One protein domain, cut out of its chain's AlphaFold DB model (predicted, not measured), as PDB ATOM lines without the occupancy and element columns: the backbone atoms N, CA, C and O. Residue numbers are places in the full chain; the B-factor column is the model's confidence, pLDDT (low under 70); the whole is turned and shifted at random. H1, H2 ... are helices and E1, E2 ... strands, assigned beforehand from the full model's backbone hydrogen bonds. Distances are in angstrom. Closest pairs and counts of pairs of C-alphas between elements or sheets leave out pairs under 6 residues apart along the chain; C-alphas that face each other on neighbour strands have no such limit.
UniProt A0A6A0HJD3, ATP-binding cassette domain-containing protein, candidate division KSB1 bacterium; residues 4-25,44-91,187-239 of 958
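What this domain is: This is residues 4 to 25, 44 to 91 and 187 to 239 of the 958 residues of the protein "ATP-binding cassette domain-containing protein" of candidate division KSB1 bacterium (UniProt A0A6A0HJD3). A small sheet of three strands, only just strongly twisted, has H2 packed along one face over E2 and E1, while H4, the longest helix, only grazes the sheet. H1 lies by itself, away from the sheet and the other helices, and residues 15 to 20 after it stick out. The 123 printed residues hold the order H1 E1 H2 E2 H3 H4 E3; the sheet runs E2 E1 E3, all antiparallel, and the class is mixed. The whole is compact, with a radius of gyration of the C-alphas of 15.5 A and spans of 46 by 41 by 28 A.

How they stand to each other: Begin at H1, residues 4 to 14, which touches no helix. Next comes E1, residues 49 to 55, the inner strand. H2, residues 58 to 73, is on the sheet at a height of 9.2 A, forming two layers, a helix on one face of a sheet. Its closest C-alphas to E2, residues 191 to 198, are Gly 65 and Val 194, 6.6 A apart. Between E2 and E1, look for N 194 and O 53 at 2.8 A. H3, residues 202 to 205, and H4, residues 208 to 224, touch only at the corner, C-alphas 204 and 210 being closest at 5.0 A. Between E1 and E3, residues 232 to 236, find N 234 and O 52 at 2.9 A. E2, H3, H4 and E3 form a split strand-helix-strand unit, E1 between its two strands, with a right-handed crossover. In H1, H2 and H4 every O i to N i+4 pair is within hydrogen-bond range; H3 is too short for one.

Where its parts are: Find C-alpha 4, where H1 begins, at (121.947, 49.882, 79.100). H2 measures 22.2 A, E2 21.7 A and H4 24.2 A; E3 ends at C-alpha 236, (119.349, 75.860, 70.423).

The domain as a whole: Residues 26 to 43 and 92 to 186 are cut out, leaving C-alpha gaps of 17.3 A and 19.6 A. Of the links printed whole, none is long. Confidence is under 70 in 26 residues, among them 18 to 25 and 202 to 208.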
ATOM      1  N   ASP A   4     122.266  49.744  80.525       61.94
ATOM      2  CA  ASP A   4     121.947  49.882  79.100       61.94
ATOM      3  C   ASP A   4     121.056  48.752  78.557       61.94
ATOM      4  O   ASP A   4     120.082  49.023  77.861       61.94
ATOM      5  N   GLU A   5     121.326  47.492  78.914       71.31
ATOM      6  CA  GLU A   5     120.490  46.349  78.505       71.31
ATOM      7  C   GLU A   5     119.099  46.435  79.141       71.31
ATOM      8  O   GLU A   5     118.098  46.060  78.530       71.31
ATOM      9  N   ILE A   6     119.027  46.950  80.372       76.31
ATOM     10  CA  ILE A   6     117.764  47.177  81.077       76.31
ATOM     11  C   ILE A   6     116.981  48.299  80.389       76.31
ATOM     12  O   ILE A   6     115.802  48.108  80.102       76.31
ATOM     13  N   LYS A   7     117.621  49.432  80.071       70.38
ATOM     14  CA  LYS A   7     117.007  50.545  79.330       70.38
ATOM     15  C   LYS A   7     116.492  50.086  77.974       70.38
ATOM     16  O   LYS A   7     115.357  50.387  77.630       70.38
ATOM     17  N   GLU A   8     117.273  49.317  77.222       73.00
ATOM     18  CA  GLU A   8     116.842  48.811  75.918       73.00
ATOM     19  C   GLU A   8     115.658  47.841  76.046       73.00
ATOM     20  O   GLU A   8     114.691  47.924  75.288       73.00
ATOM     21  N   LYS A   9     115.680  46.958  77.052       79.31
ATOM     22  CA  LYS A   9     114.566  46.046  77.339       79.31
ATOM     23  C   LYS A   9     113.301  46.801  77.756       79.31
ATOM     24  O   LYS A   9     112.217  46.464  77.287       79.31
ATOM     25  N   LEU A  10     113.433  47.831  78.589       78.50
ATOM     26  CA  LEU A  10     112.322  48.682  79.010       78.50
ATOM     27  C   LEU A  10     111.787  49.536  77.853       78.50
ATOM     28  O   LEU A  10     110.576  49.632  77.705       78.50
ATOM     29  N   LYS A  11     112.651  50.065  76.976       73.31
ATOM     30  CA  LYS A  11     112.243  50.737  75.731       73.31
ATOM     31  C   LYS A  11     111.443  49.801  74.825       73.31
ATOM     32  O   LYS A  11     110.407  50.191  74.299       73.31
ATOM     33  N   ARG A  12     111.870  48.541  74.676       76.88
ATOM     34  CA  ARG A  12     111.114  47.533  73.909       76.88
ATOM     35  C   ARG A  12     109.748  47.236  74.528       76.88
ATOM     36  O   ARG A  12     108.791  47.084  73.780       76.88
ATOM     37  N   LEU A  13     109.650  47.177  75.856       79.56
ATOM     38  CA  LEU A  13     108.374  47.006  76.561       79.56
ATOM     39  C   LEU A  13     107.472  48.242  76.429       79.56
ATOM     40  O   LEU A  13     106.272  48.093  76.236       79.56
ATOM     41  N   ASN A  14     108.056  49.442  76.455       78.44
ATOM     42  CA  ASN A  14     107.341  50.705  76.270       78.44
ATOM     43  C   ASN A  14     106.629  50.774  74.909       78.44
ATOM     44  O   ASN A  14     105.539  51.317  74.816       78.44
ATOM     45  N   ARG A  15     107.182  50.145  73.860       71.25
ATOM     46  CA  ARG A  15     106.533  50.068  72.535       71.25
ATOM     47  C   ARG A  15     105.191  49.334  72.536       71.25
ATOM     48  O   ARG A  15     104.438  49.490  71.584       71.25
ATOM     49  N   GLY A  16     104.918  48.511  73.549       75.94
ATOM     50  CA  GLY A  16     103.642  47.813  73.704       75.94
ATOM     51  C   GLY A  16     102.583  48.606  74.472       75.94
ATOM     52  O   GLY A  16     101.476  48.101  74.631       75.94
ATOM     53  N   LEU A  17     102.908  49.801  74.980       76.94
ATOM     54  CA  LEU A  17     101.980  50.646  75.726       76.94
ATOM     55  C   LEU A  17     101.383  51.706  74.796       76.94
ATOM     56  O   LEU A  17     102.098  52.537  74.241       76.94
ATOM     57  N   GLU A  18     100.063  51.693  74.637       67.75
ATOM     58  CA  GLU A  18      99.341  52.749  73.927       67.75
ATOM     59  C   GLU A  18      99.126  53.958  74.850       67.75
ATOM     60  O   GLU A  18      98.827  53.803  76.032       67.75
ATOM     61  N   HIS A  19      99.289  55.171  74.310       62.97
ATOM     62  CA  HIS A  19      99.086  56.455  75.007       62.97
ATOM     63  C   HIS A  19      99.998  56.748  76.216       62.97
ATOM     64  O   HIS A  19      99.764  57.722  76.931       62.97
ATOM     65  N   VAL A  20     101.064  55.968  76.426       63.88
ATOM     66  CA  VAL A  20     102.049  56.207  77.491       63.88
ATOM     67  C   VAL A  20     103.433  56.412  76.883       63.88
ATOM     68  O   VAL A  20     104.030  55.489  76.341       63.88
ATOM     69  N   GLU A  21     103.984  57.620  77.011       62.00
ATOM     70  CA  GLU A  21     105.385  57.890  76.675       62.00
ATOM     71  C   GLU A  21     106.252  57.769  77.937       62.00
ATOM     72  O   GLU A  21     106.426  58.727  78.691       62.00
ATOM     73  N   ILE A  22     106.800  56.574  78.201       67.25
ATOM     74  CA  ILE A  22     107.763  56.392  79.298       67.25
ATOM     75  C   ILE A  22     109.141  56.881  78.865       67.25
ATOM     76  O   ILE A  22     109.773  56.338  77.956       67.25
ATOM     77  N   ASN A  23     109.620  57.893  79.576       58.59
ATOM     78  CA  ASN A  23     110.941  58.447  79.390       58.59
ATOM     79  C   ASN A  23     111.948  57.792  80.347       58.59
ATOM     80  O   ASN A  23     111.680  57.625  81.536       58.59
ATOM     81  N   PHE A  24     113.126  57.460  79.823       65.50
ATOM     82  CA  PHE A  24     114.246  56.915  80.596       65.50
ATOM     83  C   PHE A  24     115.354  57.950  80.817       65.50
ATOM     84  O   PHE A  24     116.501  57.581  81.088       65.50
ATOM     85  N   ASP A  25     115.019  59.237  80.697       55.66
ATOM     86  CA  ASP A  25     115.909  60.322  81.076       55.66
ATOM     87  C   ASP A  25     116.256  60.225  82.560       55.66
ATOM     88  O   ASP A  25     115.461  59.831  83.421       55.66
ATOM     89  N   LEU A  44     126.897  72.465  79.515       39.78
ATOM     90  CA  LEU A  44     128.341  72.286  79.314       39.78
ATOM     91  C   LEU A  44     128.748  70.816  79.154       39.78
ATOM     92  O   LEU A  44     129.768  70.542  78.524       39.78
ATOM     93  N   LEU A  45     127.964  69.893  79.710       42.12
ATOM     94  CA  LEU A  45     128.213  68.450  79.723       42.12
ATOM     95  C   LEU A  45     127.478  67.715  78.588       42.12
ATOM     96  O   LEU A  45     127.409  66.497  78.602       42.12
ATOM     97  N   GLY A  46     126.990  68.448  77.581       44.38
ATOM     98  CA  GLY A  46     126.210  67.893  76.477       44.38
ATOM     99  C   GLY A  46     124.725  67.898  76.815       44.38
ATOM    100  O   GLY A  46     124.179  66.899  77.261       44.38
ATOM    101  N   GLY A  47     124.076  69.046  76.617       50.44
ATOM    102  CA  GLY A  47     122.617  69.101  76.613       50.44
ATOM    103  C   GLY A  47     122.062  68.537  75.307       50.44
ATOM    104  O   GLY A  47     122.698  68.673  74.259       50.44
ATOM    105  N   ASP A  48     120.871  67.944  75.374       56.06
ATOM    106  CA  ASP A  48     120.127  67.512  74.192       56.06
ATOM    107  C   ASP A  48     119.975  68.668  73.203       56.06
ATOM    108  O   ASP A  48     119.622  69.797  73.578       56.06
ATOM    109  N   LYS A  49     120.252  68.386  71.927       74.19
ATOM    110  CA  LYS A  49     120.063  69.359  70.852       74.19
ATOM    111  C   LYS A  49     118.586  69.714  70.785       74.19
ATOM    112  O   LYS A  49     117.723  68.847  70.900       74.19
ATOM    113  N   ALA A  50     118.281  70.992  70.601       83.25
ATOM    114  CA  ALA A  50     116.901  71.428  70.495       83.25
ATOM    115  C   ALA A  50     116.723  72.500  69.424       83.25
ATOM    116  O   ALA A  50     117.629  73.275  69.127       83.25
ATOM    117  N   LEU A  51     115.533  72.548  68.845       87.69
ATOM    118  CA  LEU A  51     115.040  73.661  68.051       87.69
ATOM    119  C   LEU A  51     114.093  74.465  68.926       87.69
ATOM    120  O   LEU A  51     113.298  73.900  69.676       87.69
ATOM    121  N   ARG A  52     114.165  75.786  68.840       89.56
ATOM    122  CA  ARG A  52     113.216  76.663  69.510       89.56
ATOM    123  C   ARG A  52     112.457  77.440  68.457       89.56
ATOM    124  O   ARG A  52     113.031  78.245  67.728       89.56
ATOM    125  N   LEU A  53     111.161  77.177  68.401       90.88
ATOM    126  CA  LEU A  53     110.213  77.895  67.569       90.88
ATOM    127  C   LEU A  53     109.549  78.977  68.421       90.88
ATOM    128  O   LEU A  53     109.038  78.682  69.499       90.88
ATOM    129  N   ARG A  54     109.575  80.226  67.963       91.31
ATOM    130  CA  ARG A  54     109.074  81.399  68.693       91.31
ATOM    131  C   ARG A  54     108.015  82.100  67.866       91.31
ATOM    132  O   ARG A  54     108.153  82.209  66.650       91.31
ATOM    133  N   GLY A  55     106.960  82.558  68.529       90.31
ATOM    134  CA  GLY A  55     105.830  83.222  67.888       90.31
ATOM    135  C   GLY A  55     104.811  83.726  68.905       90.31
ATOM    136  O   GLY A  55     104.852  83.371  70.082       90.31
ATOM    137  N   TYR A  56     103.893  84.584  68.468       86.31
ATOM    138  CA  TYR A  56     102.850  85.131  69.344       86.31
ATOM    139  C   TYR A  56     101.569  84.291  69.341       86.31
ATOM    140  O   TYR A  56     100.917  84.170  70.381       86.31
ATOM    141  N   ASP A  57     101.220  83.683  68.205       88.12
ATOM    142  CA  ASP A  57     100.036  82.833  68.092       88.12
ATOM    143  C   ASP A  57     100.346  81.381  68.479       88.12
ATOM    144  O   ASP A  57     101.205  80.728  67.887       88.12
ATOM    145  N   LEU A  58      99.634  80.880  69.489       84.50
ATOM    146  CA  LEU A  58      99.859  79.551  70.051       84.50
ATOM    147  C   LEU A  58      99.296  78.441  69.152       84.50
ATOM    148  O   LEU A  58      99.891  77.371  69.077       84.50
ATOM    149  N   ALA A  59      98.188  78.697  68.450       83.75
ATOM    150  CA  ALA A  59      97.566  77.704  67.575       83.75
ATOM    151  C   ALA A  59      98.476  77.390  66.378       83.75
ATOM    152  O   ALA A  59      98.797  76.231  66.121       83.75
ATOM    153  N   SER A  60      98.987  78.428  65.711       87.44
ATOM    154  CA  SER A  60      99.974  78.267  64.640       87.44
ATOM    155  C   SER A  60     101.301  77.689  65.149       87.44
ATOM    156  O   SER A  60     101.897  76.859  64.465       87.44
ATOM    157  N   LEU A  61     101.755  78.064  66.358       87.31
ATOM    158  CA  LEU A  61     102.934  77.447  66.989       87.31
ATOM    159  C   LEU A  61     102.757  75.936  67.193       87.31
ATOM    160  O   LEU A  61     103.713  75.198  66.974       87.31
ATOM    161  N   ARG A  62     101.559  75.480  67.585       85.12
ATOM    162  CA  ARG A  62     101.235  74.053  67.753       85.12
ATOM    163  C   ARG A  62     101.333  73.305  66.431       85.12
ATOM    164  O   ARG A  62     102.090  72.348  66.337       85.12
ATOM    165  N   VAL A  63     100.654  73.801  65.397       87.62
ATOM    166  CA  VAL A  63     100.657  73.180  64.060       87.62
ATOM    167  C   VAL A  63     102.075  73.104  63.485       87.62
ATOM    168  O   VAL A  63     102.500  72.051  63.013       87.62
ATOM    169  N   LEU A  64     102.830  74.204  63.557       88.94
ATOM    170  CA  LEU A  64     104.214  74.247  63.082       88.94
ATOM    171  C   LEU A  64     105.132  73.355  63.926       88.94
ATOM    172  O   LEU A  64     106.002  72.681  63.377       88.94
ATOM    173  N   GLY A  65     104.939  73.327  65.246       88.38
ATOM    174  CA  GLY A  65     105.689  72.471  66.158       88.38
ATOM    175  C   GLY A  65     105.500  70.988  65.840       88.38
ATOM    176  O   GLY A  65     106.485  70.270  65.670       88.38
ATOM    177  N   ASP A  66     104.252  70.553  65.667       87.56
ATOM    178  CA  ASP A  66     103.910  69.174  65.311       87.56
ATOM    179  C   ASP A  66     104.456  68.795  63.925       87.56
ATOM    180  O   ASP A  66     105.021  67.711  63.750       87.56
ATOM    181  N   GLN A  67     104.379  69.708  62.950       88.19
ATOM    182  CA  GLN A  67     104.964  69.511  61.622       88.19
ATOM    183  C   GLN A  67     106.488  69.325  61.691       88.19
ATOM    184  O   GLN A  67     107.037  68.429  61.042       88.19
ATOM    185  N   ILE A  68     107.187  70.141  62.486       89.94
ATOM    186  CA  ILE A  68     108.638  70.022  62.676       89.94
ATOM    187  C   ILE A  68     108.978  68.693  63.357       89.94
ATOM    188  O   ILE A  68     109.893  68.005  62.905       89.94
ATOM    189  N   VAL A  69     108.230  68.282  64.386       89.25
ATOM    190  CA  VAL A  69     108.418  66.981  65.054       89.25
ATOM    191  C   VAL A  69     108.276  65.824  64.063       89.25
ATOM    192  O   VAL A  69     109.128  64.934  64.031       89.25
ATOM    193  N   GLN A  70     107.240  65.835  63.221       87.50
ATOM    194  CA  GLN A  70     107.038  64.798  62.204       87.50
ATOM    195  C   GLN A  70     108.161  64.784  61.160       87.50
ATOM    196  O   GLN A  70     108.661  63.715  60.808       87.50
ATOM    197  N   THR A  71     108.601  65.962  60.714       87.25
ATOM    198  CA  THR A  71     109.676  66.095  59.720       87.25
ATOM    199  C   THR A  71     111.016  65.609  60.280       87.25
ATOM    200  O   THR A  71     111.732  64.867  59.613       87.25
ATOM    201  N   LEU A  72     111.330  65.931  61.540       87.38
ATOM    202  CA  LEU A  72     112.527  65.431  62.222       87.38
ATOM    203  C   LEU A  72     112.500  63.905  62.387       87.38
ATOM    204  O   LEU A  72     113.514  63.249  62.160       87.38
ATOM    205  N   ARG A  73     111.344  63.315  62.725       87.56
ATOM    206  CA  ARG A  73     111.183  61.850  62.834       87.56
ATOM    207  C   ARG A  73     111.352  61.112  61.497       87.56
ATOM    208  O   ARG A  73     111.575  59.898  61.512       87.56
ATOM    209  N   ALA A  74     111.237  61.811  60.367       86.44
ATOM    210  CA  ALA A  74     111.428  61.248  59.029       86.44
ATOM    211  C   ALA A  74     112.910  61.137  58.619       86.44
ATOM    212  O   ALA A  74     113.225  60.404  57.681       86.44
ATOM    213  N   ILE A  75     113.824  61.821  59.317       86.00
ATOM    214  CA  ILE A  75     115.264  61.760  59.041       86.00
ATOM    215  C   ILE A  75     115.813  60.375  59.460       86.00
ATOM    216  O   ILE A  75     115.602  59.971  60.604       86.00
ATOM    217  N   PRO A  76     116.535  59.639  58.585       81.25
ATOM    218  CA  PRO A  76     116.981  58.268  58.870       81.25
ATOM    219  C   PRO A  76     117.892  58.129  60.098       81.25
ATOM    220  O   PRO A  76     117.754  57.172  60.853       81.25
ATOM    221  N   ASP A  77     118.794  59.093  60.305       83.19
ATOM    222  CA  ASP A  77     119.790  59.083  61.387       83.19
ATOM    223  C   ASP A  77     119.280  59.733  62.694       83.19
ATOM    224  O   ASP A  77     120.055  59.960  63.629       83.19
ATOM    225  N   MET A  78     117.975  60.025  62.790       82.38
ATOM    226  CA  MET A  78     117.343  60.545  64.009       82.38
ATOM    227  C   MET A  78     116.833  59.430  64.920       82.38
ATOM    228  O   MET A  78     116.151  58.497  64.489       82.38
ATOM    229  N   GLU A  79     117.084  59.565  66.223       81.06
ATOM    230  CA  GLU A  79     116.440  58.721  67.225       81.06
ATOM    231  C   GLU A  79     114.988  59.190  67.392       81.06
ATOM    232  O   GLU A  79     114.704  60.188  68.051       81.06
ATOM    233  N   LYS A  80     114.047  58.467  66.775       78.88
ATOM    234  CA  LYS A  80     112.617  58.838  66.734       78.88
ATOM    235  C   LYS A  80     112.006  59.088  68.119       78.88
ATOM    236  O   LYS A  80     111.172  59.975  68.262       78.88
ATOM    237  N   GLU A  81     112.444  58.322  69.120       69.12
ATOM    238  CA  GLU A  81     112.009  58.406  70.525       69.12
ATOM    239  C   GLU A  81     112.607  59.630  71.260       69.12
ATOM    240  O   GLU A  81     112.096  60.066  72.292       69.12
ATOM    241  N   ALA A  82     113.687  60.210  70.729       72.50
ATOM    242  CA  ALA A  82     114.327  61.400  71.282       72.50
ATOM    243  C   ALA A  82     113.761  62.711  70.715       72.50
ATOM    244  O   ALA A  82     114.045  63.770  71.269       72.50
ATOM    245  N   VAL A  83     112.963  62.662  69.638       82.50
ATOM    246  CA  VAL A  83     112.290  63.844  69.074       82.50
ATOM    247  C   VAL A  83     111.011  64.134  69.859       82.50
ATOM    248  O   VAL A  83     110.023  63.399  69.744       82.50
ATOM    249  N   ARG A  84     111.029  65.218  70.640       78.62
ATOM    250  CA  ARG A  84     109.968  65.576  71.593       78.62
ATOM    251  C   ARG A  84     109.676  67.070  71.550       78.62
ATOM    252  O   ARG A  84     110.601  67.868  71.436       78.62
ATOM    253  N   SER A  85     108.410  67.436  71.702       84.38
ATOM    254  CA  SER A  85     107.973  68.821  71.901       84.38
ATOM    255  C   SER A  85     107.675  69.055  73.382       84.38
ATOM    256  O   SER A  85     107.120  68.176  74.037       84.38
ATOM    257  N   ASP A  86     108.034  70.220  73.923       81.19
ATOM    258  CA  ASP A  86     107.621  70.637  75.270       81.19
ATOM    259  C   ASP A  86     106.154  71.090  75.338       81.19
ATOM    260  O   ASP A  86     105.640  71.339  76.430       81.19
ATOM    261  N   LEU A  87     105.482  71.185  74.189       77.94
ATOM    262  CA  LEU A  87     104.084  71.562  74.087       77.94
ATOM    263  C   LEU A  87     103.184  70.420  74.569       77.94
ATOM    264  O   LEU A  87     103.084  69.374  73.930       77.94
ATOM    265  N   GLN A  88     102.500  70.639  75.688       72.38
ATOM    266  CA  GLN A  88     101.500  69.711  76.203       72.38
ATOM    267  C   GLN A  88     100.128  70.048  75.622       72.38
ATOM    268  O   GLN A  88      99.725  71.214  75.577       72.38
ATOM    269  N   SER A  89      99.391  69.016  75.205       69.81
ATOM    270  CA  SER A  89      97.963  69.174  74.916       69.81
ATOM    271  C   SER A  89      97.273  69.587  76.210       69.81
ATOM    272  O   SER A  89      97.517  68.981  77.254       69.81
ATOM    273  N   GLY A  90      96.484  70.657  76.173       72.62
ATOM    274  CA  GLY A  90      95.772  71.072  77.371       72.62
ATOM    275  C   GLY A  90      94.590  70.176  77.671       72.62
ATOM    276  O   GLY A  90      94.103  69.438  76.816       72.62
ATOM    277  N   ALA A  91      94.169  70.226  78.929       80.44
ATOM    278  CA  ALA A  91      92.960  69.555  79.355       80.44
ATOM    279  C   ALA A  91      91.733  70.308  78.812       80.44
ATOM    280  O   ALA A  91      91.786  71.537  78.667       80.44
ATOM    281  N   ARG A 187     107.634  80.617  77.736       86.31
ATOM    282  CA  ARG A 187     108.089  81.865  77.113       86.31
ATOM    283  C   ARG A 187     109.603  82.003  77.192       86.31
ATOM    284  O   ARG A 187     110.201  81.639  78.200       86.31
ATOM    285  N   TYR A 188     110.204  82.589  76.162       83.81
ATOM    286  CA  TYR A 188     111.613  82.979  76.145       83.81
ATOM    287  C   TYR A 188     111.734  84.387  75.573       83.81
ATOM    288  O   TYR A 188     111.155  84.687  74.533       83.81
ATOM    289  N   ASN A 189     112.440  85.272  76.284       83.25
ATOM    290  CA  ASN A 189     112.496  86.704  75.970       83.25
ATOM    291  C   ASN A 189     111.104  87.321  75.720       83.25
ATOM    292  O   ASN A 189     110.925  88.101  74.795       83.25
ATOM    293  N   GLN A 190     110.124  86.962  76.562       87.00
ATOM    294  CA  GLN A 190     108.726  87.429  76.515       87.00
ATOM    295  C   GLN A 190     107.885  86.949  75.312       87.00
ATOM    296  O   GLN A 190     106.681  87.196  75.289       87.00
ATOM    297  N   GLU A 191     108.449  86.188  74.376       88.75
ATOM    298  CA  GLU A 191     107.714  85.532  73.286       88.75
ATOM    299  C   GLU A 191     107.289  84.120  73.701       88.75
ATOM    300  O   GLU A 191     107.994  83.473  74.480       88.75
ATOM    301  N   ARG A 192     106.152  83.617  73.197       89.69
ATOM    302  CA  ARG A 192     105.794  82.202  73.398       89.69
ATOM    303  C   ARG A 192     106.763  81.342  72.591       89.69
ATOM    304  O   ARG A 192     107.150  81.715  71.483       89.69
ATOM    305  N   GLN A 193     107.157  80.211  73.160       89.38
ATOM    306  CA  GLN A 193     108.059  79.274  72.509       89.38
ATOM    307  C   GLN A 193     107.519  77.850  72.562       89.38
ATOM    308  O   GLN A 193     106.834  77.478  73.512       89.38
ATOM    309  N   VAL A 194     107.918  77.071  71.565       88.81
ATOM    310  CA  VAL A 194     107.875  75.613  71.574       88.81
ATOM    311  C   VAL A 194     109.311  75.128  71.417       88.81
ATOM    312  O   VAL A 194     109.984  75.454  70.432       88.81
ATOM    313  N   LYS A 195     109.815  74.406  72.416       88.12
ATOM    314  CA  LYS A 195     111.138  73.785  72.393       88.12
ATOM    315  C   LYS A 195     110.990  72.332  71.950       88.12
ATOM    316  O   LYS A 195     110.396  71.513  72.644       88.12
ATOM    317  N   ILE A 196     111.599  72.013  70.817       88.69
ATOM    318  CA  ILE A 196     111.620  70.674  70.237       88.69
ATOM    319  C   ILE A 196     113.004  70.078  70.472       88.69
ATOM    320  O   ILE A 196     113.965  70.476  69.816       88.69
ATOM    321  N   SER A 197     113.128  69.155  71.419       86.00
ATOM    322  CA  SER A 197     114.372  68.421  71.672       86.00
ATOM    323  C   SER A 197     114.507  67.255  70.692       86.00
ATOM    324  O   SER A 197     113.504  66.648  70.324       86.00
ATOM    325  N   TYR A 198     115.727  66.942  70.259       84.88
ATOM    326  CA  TYR A 198     116.026  65.820  69.369       84.88
ATOM    327  C   TYR A 198     117.425  65.249  69.636       84.88
ATOM    328  O   TYR A 198     118.337  65.959  70.064       84.88
ATOM    329  N   ALA A 199     117.619  63.965  69.327       80.75
ATOM    330  CA  ALA A 199     118.924  63.310  69.366       80.75
ATOM    331  C   ALA A 199     119.127  62.407  68.142       80.75
ATOM    332  O   ALA A 199     118.175  61.903  67.547       80.75
ATOM    333  N   PHE A 200     120.390  62.210  67.769       82.56
ATOM    334  CA  PHE A 200     120.790  61.308  66.686       82.56
ATOM    335  C   PHE A 200     121.022  59.893  67.217       82.56
ATOM    336  O   PHE A 200     121.401  59.737  68.379       82.56
ATOM    337  N   VAL A 201     120.867  58.873  66.370       79.69
ATOM    338  CA  VAL A 201     121.145  57.479  66.763       79.69
ATOM    339  C   VAL A 201     122.634  57.303  67.120       79.69
ATOM    340  O   VAL A 201     123.499  57.990  66.569       79.69
ATOM    341  N   ARG A 202     122.958  56.381  68.039       68.25
ATOM    342  CA  ARG A 202     124.334  56.117  68.516       68.25
ATOM    343  C   ARG A 202     125.337  55.902  67.375       68.25
ATOM    344  O   ARG A 202     126.415  56.486  67.407       68.25
ATOM    345  N   GLU A 203     124.973  55.165  66.325       69.75
ATOM    346  CA  GLU A 203     125.855  54.914  65.176       69.75
ATOM    347  C   GLU A 203     126.212  56.193  64.401       69.75
ATOM    348  O   GLU A 203     127.270  56.264  63.765       69.75
ATOM    349  N   ALA A 204     125.335  57.200  64.428       66.94
ATOM    350  CA  ALA A 204     125.604  58.514  63.860       66.94
ATOM    351  C   ALA A 204     126.444  59.378  64.817       66.94
ATOM    352  O   ALA A 204     127.325  60.095  64.354       66.94
ATOM    353  N   GLN A 205     126.240  59.274  66.137       64.56
ATOM    354  CA  GLN A 205     127.014  60.012  67.151       64.56
ATOM    355  C   GLN A 205     128.488  59.571  67.242       64.56
ATOM    356  O   GLN A 205     129.368  60.396  67.510       64.56
ATOM    357  N   ASP A 206     128.763  58.290  66.990       61.19
ATOM    358  CA  ASP A 206     130.114  57.719  67.043       61.19
ATOM    359  C   ASP A 206     130.974  58.097  65.821       61.19
ATOM    360  O   ASP A 206     132.205  58.133  65.901       61.19
ATOM    361  N   SER A 207     130.344  58.422  64.687       65.19
ATOM    362  CA  SER A 207     131.028  58.799  63.448       65.19
ATOM    363  C   SER A 207     130.810  60.269  63.118       65.19
ATOM    364  O   SER A 207     129.738  60.672  62.671       65.19
ATOM    365  N   LYS A 208     131.872  61.075  63.244       59.28
ATOM    366  CA  LYS A 208     131.839  62.517  62.947       59.28
ATOM    367  C   LYS A 208     131.235  62.830  61.571       59.28
ATOM    368  O   LYS A 208     130.443  63.753  61.457       59.28
ATOM    369  N   THR A 209     131.574  62.053  60.543       70.69
ATOM    370  CA  THR A 209     131.057  62.264  59.183       70.69
ATOM    371  C   THR A 209     129.555  62.002  59.090       70.69
ATOM    372  O   THR A 209     128.859  62.742  58.406       70.69
ATOM    373  N   ARG A 210     129.035  60.976  59.779       73.06
ATOM    374  CA  ARG A 210     127.586  60.712  59.807       73.06
ATOM    375  C   ARG A 210     126.846  61.775  60.605       73.06
ATOM    376  O   ARG A 210     125.815  62.246  60.145       73.06
ATOM    377  N   LEU A 211     127.408  62.205  61.735       74.31
ATOM    378  CA  LEU A 211     126.853  63.301  62.522       74.31
ATOM    379  C   LEU A 211     126.775  64.600  61.710       74.31
ATOM    380  O   LEU A 211     125.724  65.226  61.695       74.31
ATOM    381  N   GLU A 212     127.843  64.974  60.997       74.69
ATOM    382  CA  GLU A 212     127.868  66.173  60.142       74.69
ATOM    383  C   GLU A 212     126.854  66.080  58.990       74.69
ATOM    384  O   GLU A 212     126.200  67.067  58.661       74.69
ATOM    385  N   LEU A 213     126.680  64.898  58.387       81.12
ATOM    386  CA  LEU A 213     125.664  64.679  57.353       81.12
ATOM    387  C   LEU A 213     124.242  64.799  57.915       81.12
ATOM    388  O   LEU A 213     123.393  65.424  57.283       81.12
ATOM    389  N   ALA A 214     123.992  64.232  59.094       81.00
ATOM    390  CA  ALA A 214     122.696  64.288  59.755       81.00
ATOM    391  C   ALA A 214     122.371  65.713  60.253       81.00
ATOM    392  O   ALA A 214     121.247  66.183  60.098       81.00
ATOM    393  N   GLU A 215     123.361  66.449  60.768       82.19
ATOM    394  CA  GLU A 215     123.239  67.876  61.101       82.19
ATOM    395  C   GLU A 215     122.944  68.719  59.857       82.19
ATOM    396  O   GLU A 215     122.009  69.518  59.870       82.19
ATOM    397  N   ALA A 216     123.661  68.484  58.754       83.50
ATOM    398  CA  ALA A 216     123.419  69.181  57.495       83.50
ATOM    399  C   ALA A 216     122.018  68.896  56.925       83.50
ATOM    400  O   ALA A 216     121.445  69.757  56.259       83.50
ATOM    401  N   GLN A 217     121.448  67.712  57.174       85.31
ATOM    402  CA  GLN A 217     120.058  67.406  56.814       85.31
ATOM    403  C   GLN A 217     119.058  68.223  57.643       85.31
ATOM    404  O   GLN A 217     118.099  68.745  57.077       85.31
ATOM    405  N   VAL A 218     119.302  68.399  58.946       85.75
ATOM    406  CA  VAL A 218     118.487  69.286  59.798       85.75
ATOM    407  C   VAL A 218     118.594  70.738  59.335       85.75
ATOM    408  O   VAL A 218     117.581  71.423  59.235       85.75
ATOM    409  N   ASP A 219     119.792  71.213  58.995       85.69
ATOM    410  CA  ASP A 219     119.978  72.595  58.542       85.69
ATOM    411  C   ASP A 219     119.309  72.849  57.183       85.69
ATOM    412  O   ASP A 219     118.703  73.903  56.982       85.69
ATOM    413  N   ARG A 220     119.338  71.871  56.266       86.25
ATOM    414  CA  ARG A 220     118.565  71.932  55.012       86.25
ATOM    415  C   ARG A 220     117.064  71.983  55.279       86.25
ATOM    416  O   ARG A 220     116.390  72.830  54.707       86.25
ATOM    417  N   MET A 221     116.562  71.146  56.190       86.31
ATOM    418  CA  MET A 221     115.155  71.169  56.603       86.31
ATOM    419  C   MET A 221     114.753  72.561  57.114       86.31
ATOM    420  O   MET A 221     113.717  73.091  56.721       86.31
ATOM    421  N   LEU A 222     115.590  73.185  57.951       85.06
ATOM    422  CA  LEU A 222     115.348  74.531  58.478       85.06
ATOM    423  C   LEU A 222     115.344  75.611  57.385       85.06
ATOM    424  O   LEU A 222     114.580  76.566  57.490       85.06
ATOM    425  N   GLN A 223     116.170  75.468  56.346       83.19
ATOM    426  CA  GLN A 223     116.215  76.401  55.213       83.19
ATOM    427  C   GLN A 223     115.027  76.237  54.254       83.19
ATOM    428  O   GLN A 223     114.586  77.212  53.648       83.19
ATOM    429  N   GLU A 224     114.511  75.017  54.109       85.81
ATOM    430  CA  GLU A 224     113.355  74.712  53.257       85.81
ATOM    431  C   GLU A 224     112.018  75.074  53.922       85.81
ATOM    432  O   GLU A 224     111.029  75.337  53.227       85.81
ATOM    433  N   LEU A 225     111.979  75.144  55.257       83.56
ATOM    434  CA  LEU A 225     110.792  75.548  56.006       83.56
ATOM    435  C   LEU A 225     110.446  77.024  55.758       83.56
ATOM    436  O   LEU A 225     111.138  77.946  56.190       83.56
ATOM    437  N   ARG A 226     109.301  77.263  55.114       81.06
ATOM    438  CA  ARG A 226     108.725  78.606  54.967       81.06
ATOM    439  C   ARG A 226     107.866  78.939  56.180       81.06
ATOM    440  O   ARG A 226     106.731  78.479  56.279       81.06
ATOM    441  N   LEU A 227     108.404  79.746  57.089       84.31
ATOM    442  CA  LEU A 227     107.669  80.212  58.262       84.31
ATOM    443  C   LEU A 227     106.743  81.395  57.913       84.31
ATOM    444  O   LEU A 227     107.150  82.283  57.155       84.31
ATOM    445  N   PRO A 228     105.514  81.449  58.465       85.56
ATOM    446  CA  PRO A 228     104.652  82.627  58.377       85.56
ATOM    447  C   PRO A 228     105.290  83.858  59.046       85.56
ATOM    448  O   PRO A 228     106.180  83.739  59.890       85.56
ATOM    449  N   GLN A 229     104.814  85.060  58.704       80.44
ATOM    450  CA  GLN A 229     105.309  86.292  59.330       80.44
ATOM    451  C   GLN A 229     105.075  86.274  60.850       80.44
ATOM    452  O   GLN A 229     103.993  85.921  61.312       80.44
ATOM    453  N   GLY A 230     106.091  86.669  61.622       83.00
ATOM    454  CA  GLY A 230     106.031  86.696  63.089       83.00
ATOM    455  C   GLY A 230     106.458  85.401  63.786       83.00
ATOM    456  O   GLY A 230     106.406  85.349  65.014       83.00
ATOM    457  N   PHE A 231     106.910  84.388  63.037       88.94
ATOM    458  CA  PHE A 231     107.508  83.169  63.584       88.94
ATOM    459  C   PHE A 231     109.000  83.116  63.275       88.94
ATOM    460  O   PHE A 231     109.429  83.411  62.161       88.94
ATOM    461  N   THR A 232     109.794  82.714  64.260       88.25
ATOM    462  CA  THR A 232     111.235  82.507  64.095       88.25
ATOM    463  C   THR A 232     111.619  81.145  64.638       88.25
ATOM    464  O   THR A 232     111.092  80.701  65.657       88.25
ATOM    465  N   ILE A 233     112.524  80.467  63.940       88.12
ATOM    466  CA  ILE A 233     113.123  79.227  64.418       88.12
ATOM    467  C   ILE A 233     114.603  79.471  64.652       88.12
ATOM    468  O   ILE A 233     115.314  79.975  63.785       88.12
ATOM    469  N   GLU A 234     115.060  79.132  65.846       85.00
ATOM    470  CA  GLU A 234     116.462  79.199  66.214       85.00
ATOM    471  C   GLU A 234     116.909  77.825  66.704       85.00
ATOM    472  O   GLU A 234     116.243  77.164  67.508       85.00
ATOM    473  N   LYS A 235     118.045  77.363  66.185       81.38
ATOM    474  CA  LYS A 235     118.676  76.143  66.668       81.38
ATOM    475  C   LYS A 235     119.261  76.469  68.038       81.38
ATOM    476  O   LYS A 235     120.132  77.327  68.160       81.38
ATOM    477  N   VAL A 236     118.761  75.811  69.080       72.94
ATOM    478  CA  VAL A 236     119.349  75.860  70.423       72.94
ATOM    479  C   VAL A 236     120.549  74.926  70.398       72.94
ATOM    480  O   VAL A 236     120.540  73.825  70.945       72.94
ATOM    481  N   GLU A 237     121.562  75.343  69.653       61.53
ATOM    482  CA  GLU A 237     122.841  74.672  69.595       61.53
ATOM    483  C   GLU A 237     123.793  75.312  70.599       61.53
ATOM    484  O   GLU A 237     123.764  76.516  70.857       61.53
ATOM    485  N   THR A 238     124.678  74.497  71.162       55.88
ATOM    486  CA  THR A 238     125.784  74.941  72.016       55.88
ATOM    487  C   THR A 238     126.879  75.620  71.171       55.88
ATOM    488  O   THR A 238     128.068  75.331  71.333       55.88
ATOM    489  N   GLU A 239     126.515  76.485  70.223       49.47
ATOM    490  CA  GLU A 239     127.459  77.218  69.382       49.47
ATOM    491  C   GLU A 239     127.908  78.513  70.060       49.47
ATOM    492  O   GLU A 239     127.176  79.487  70.162       49.47
TER     493      GLU A 239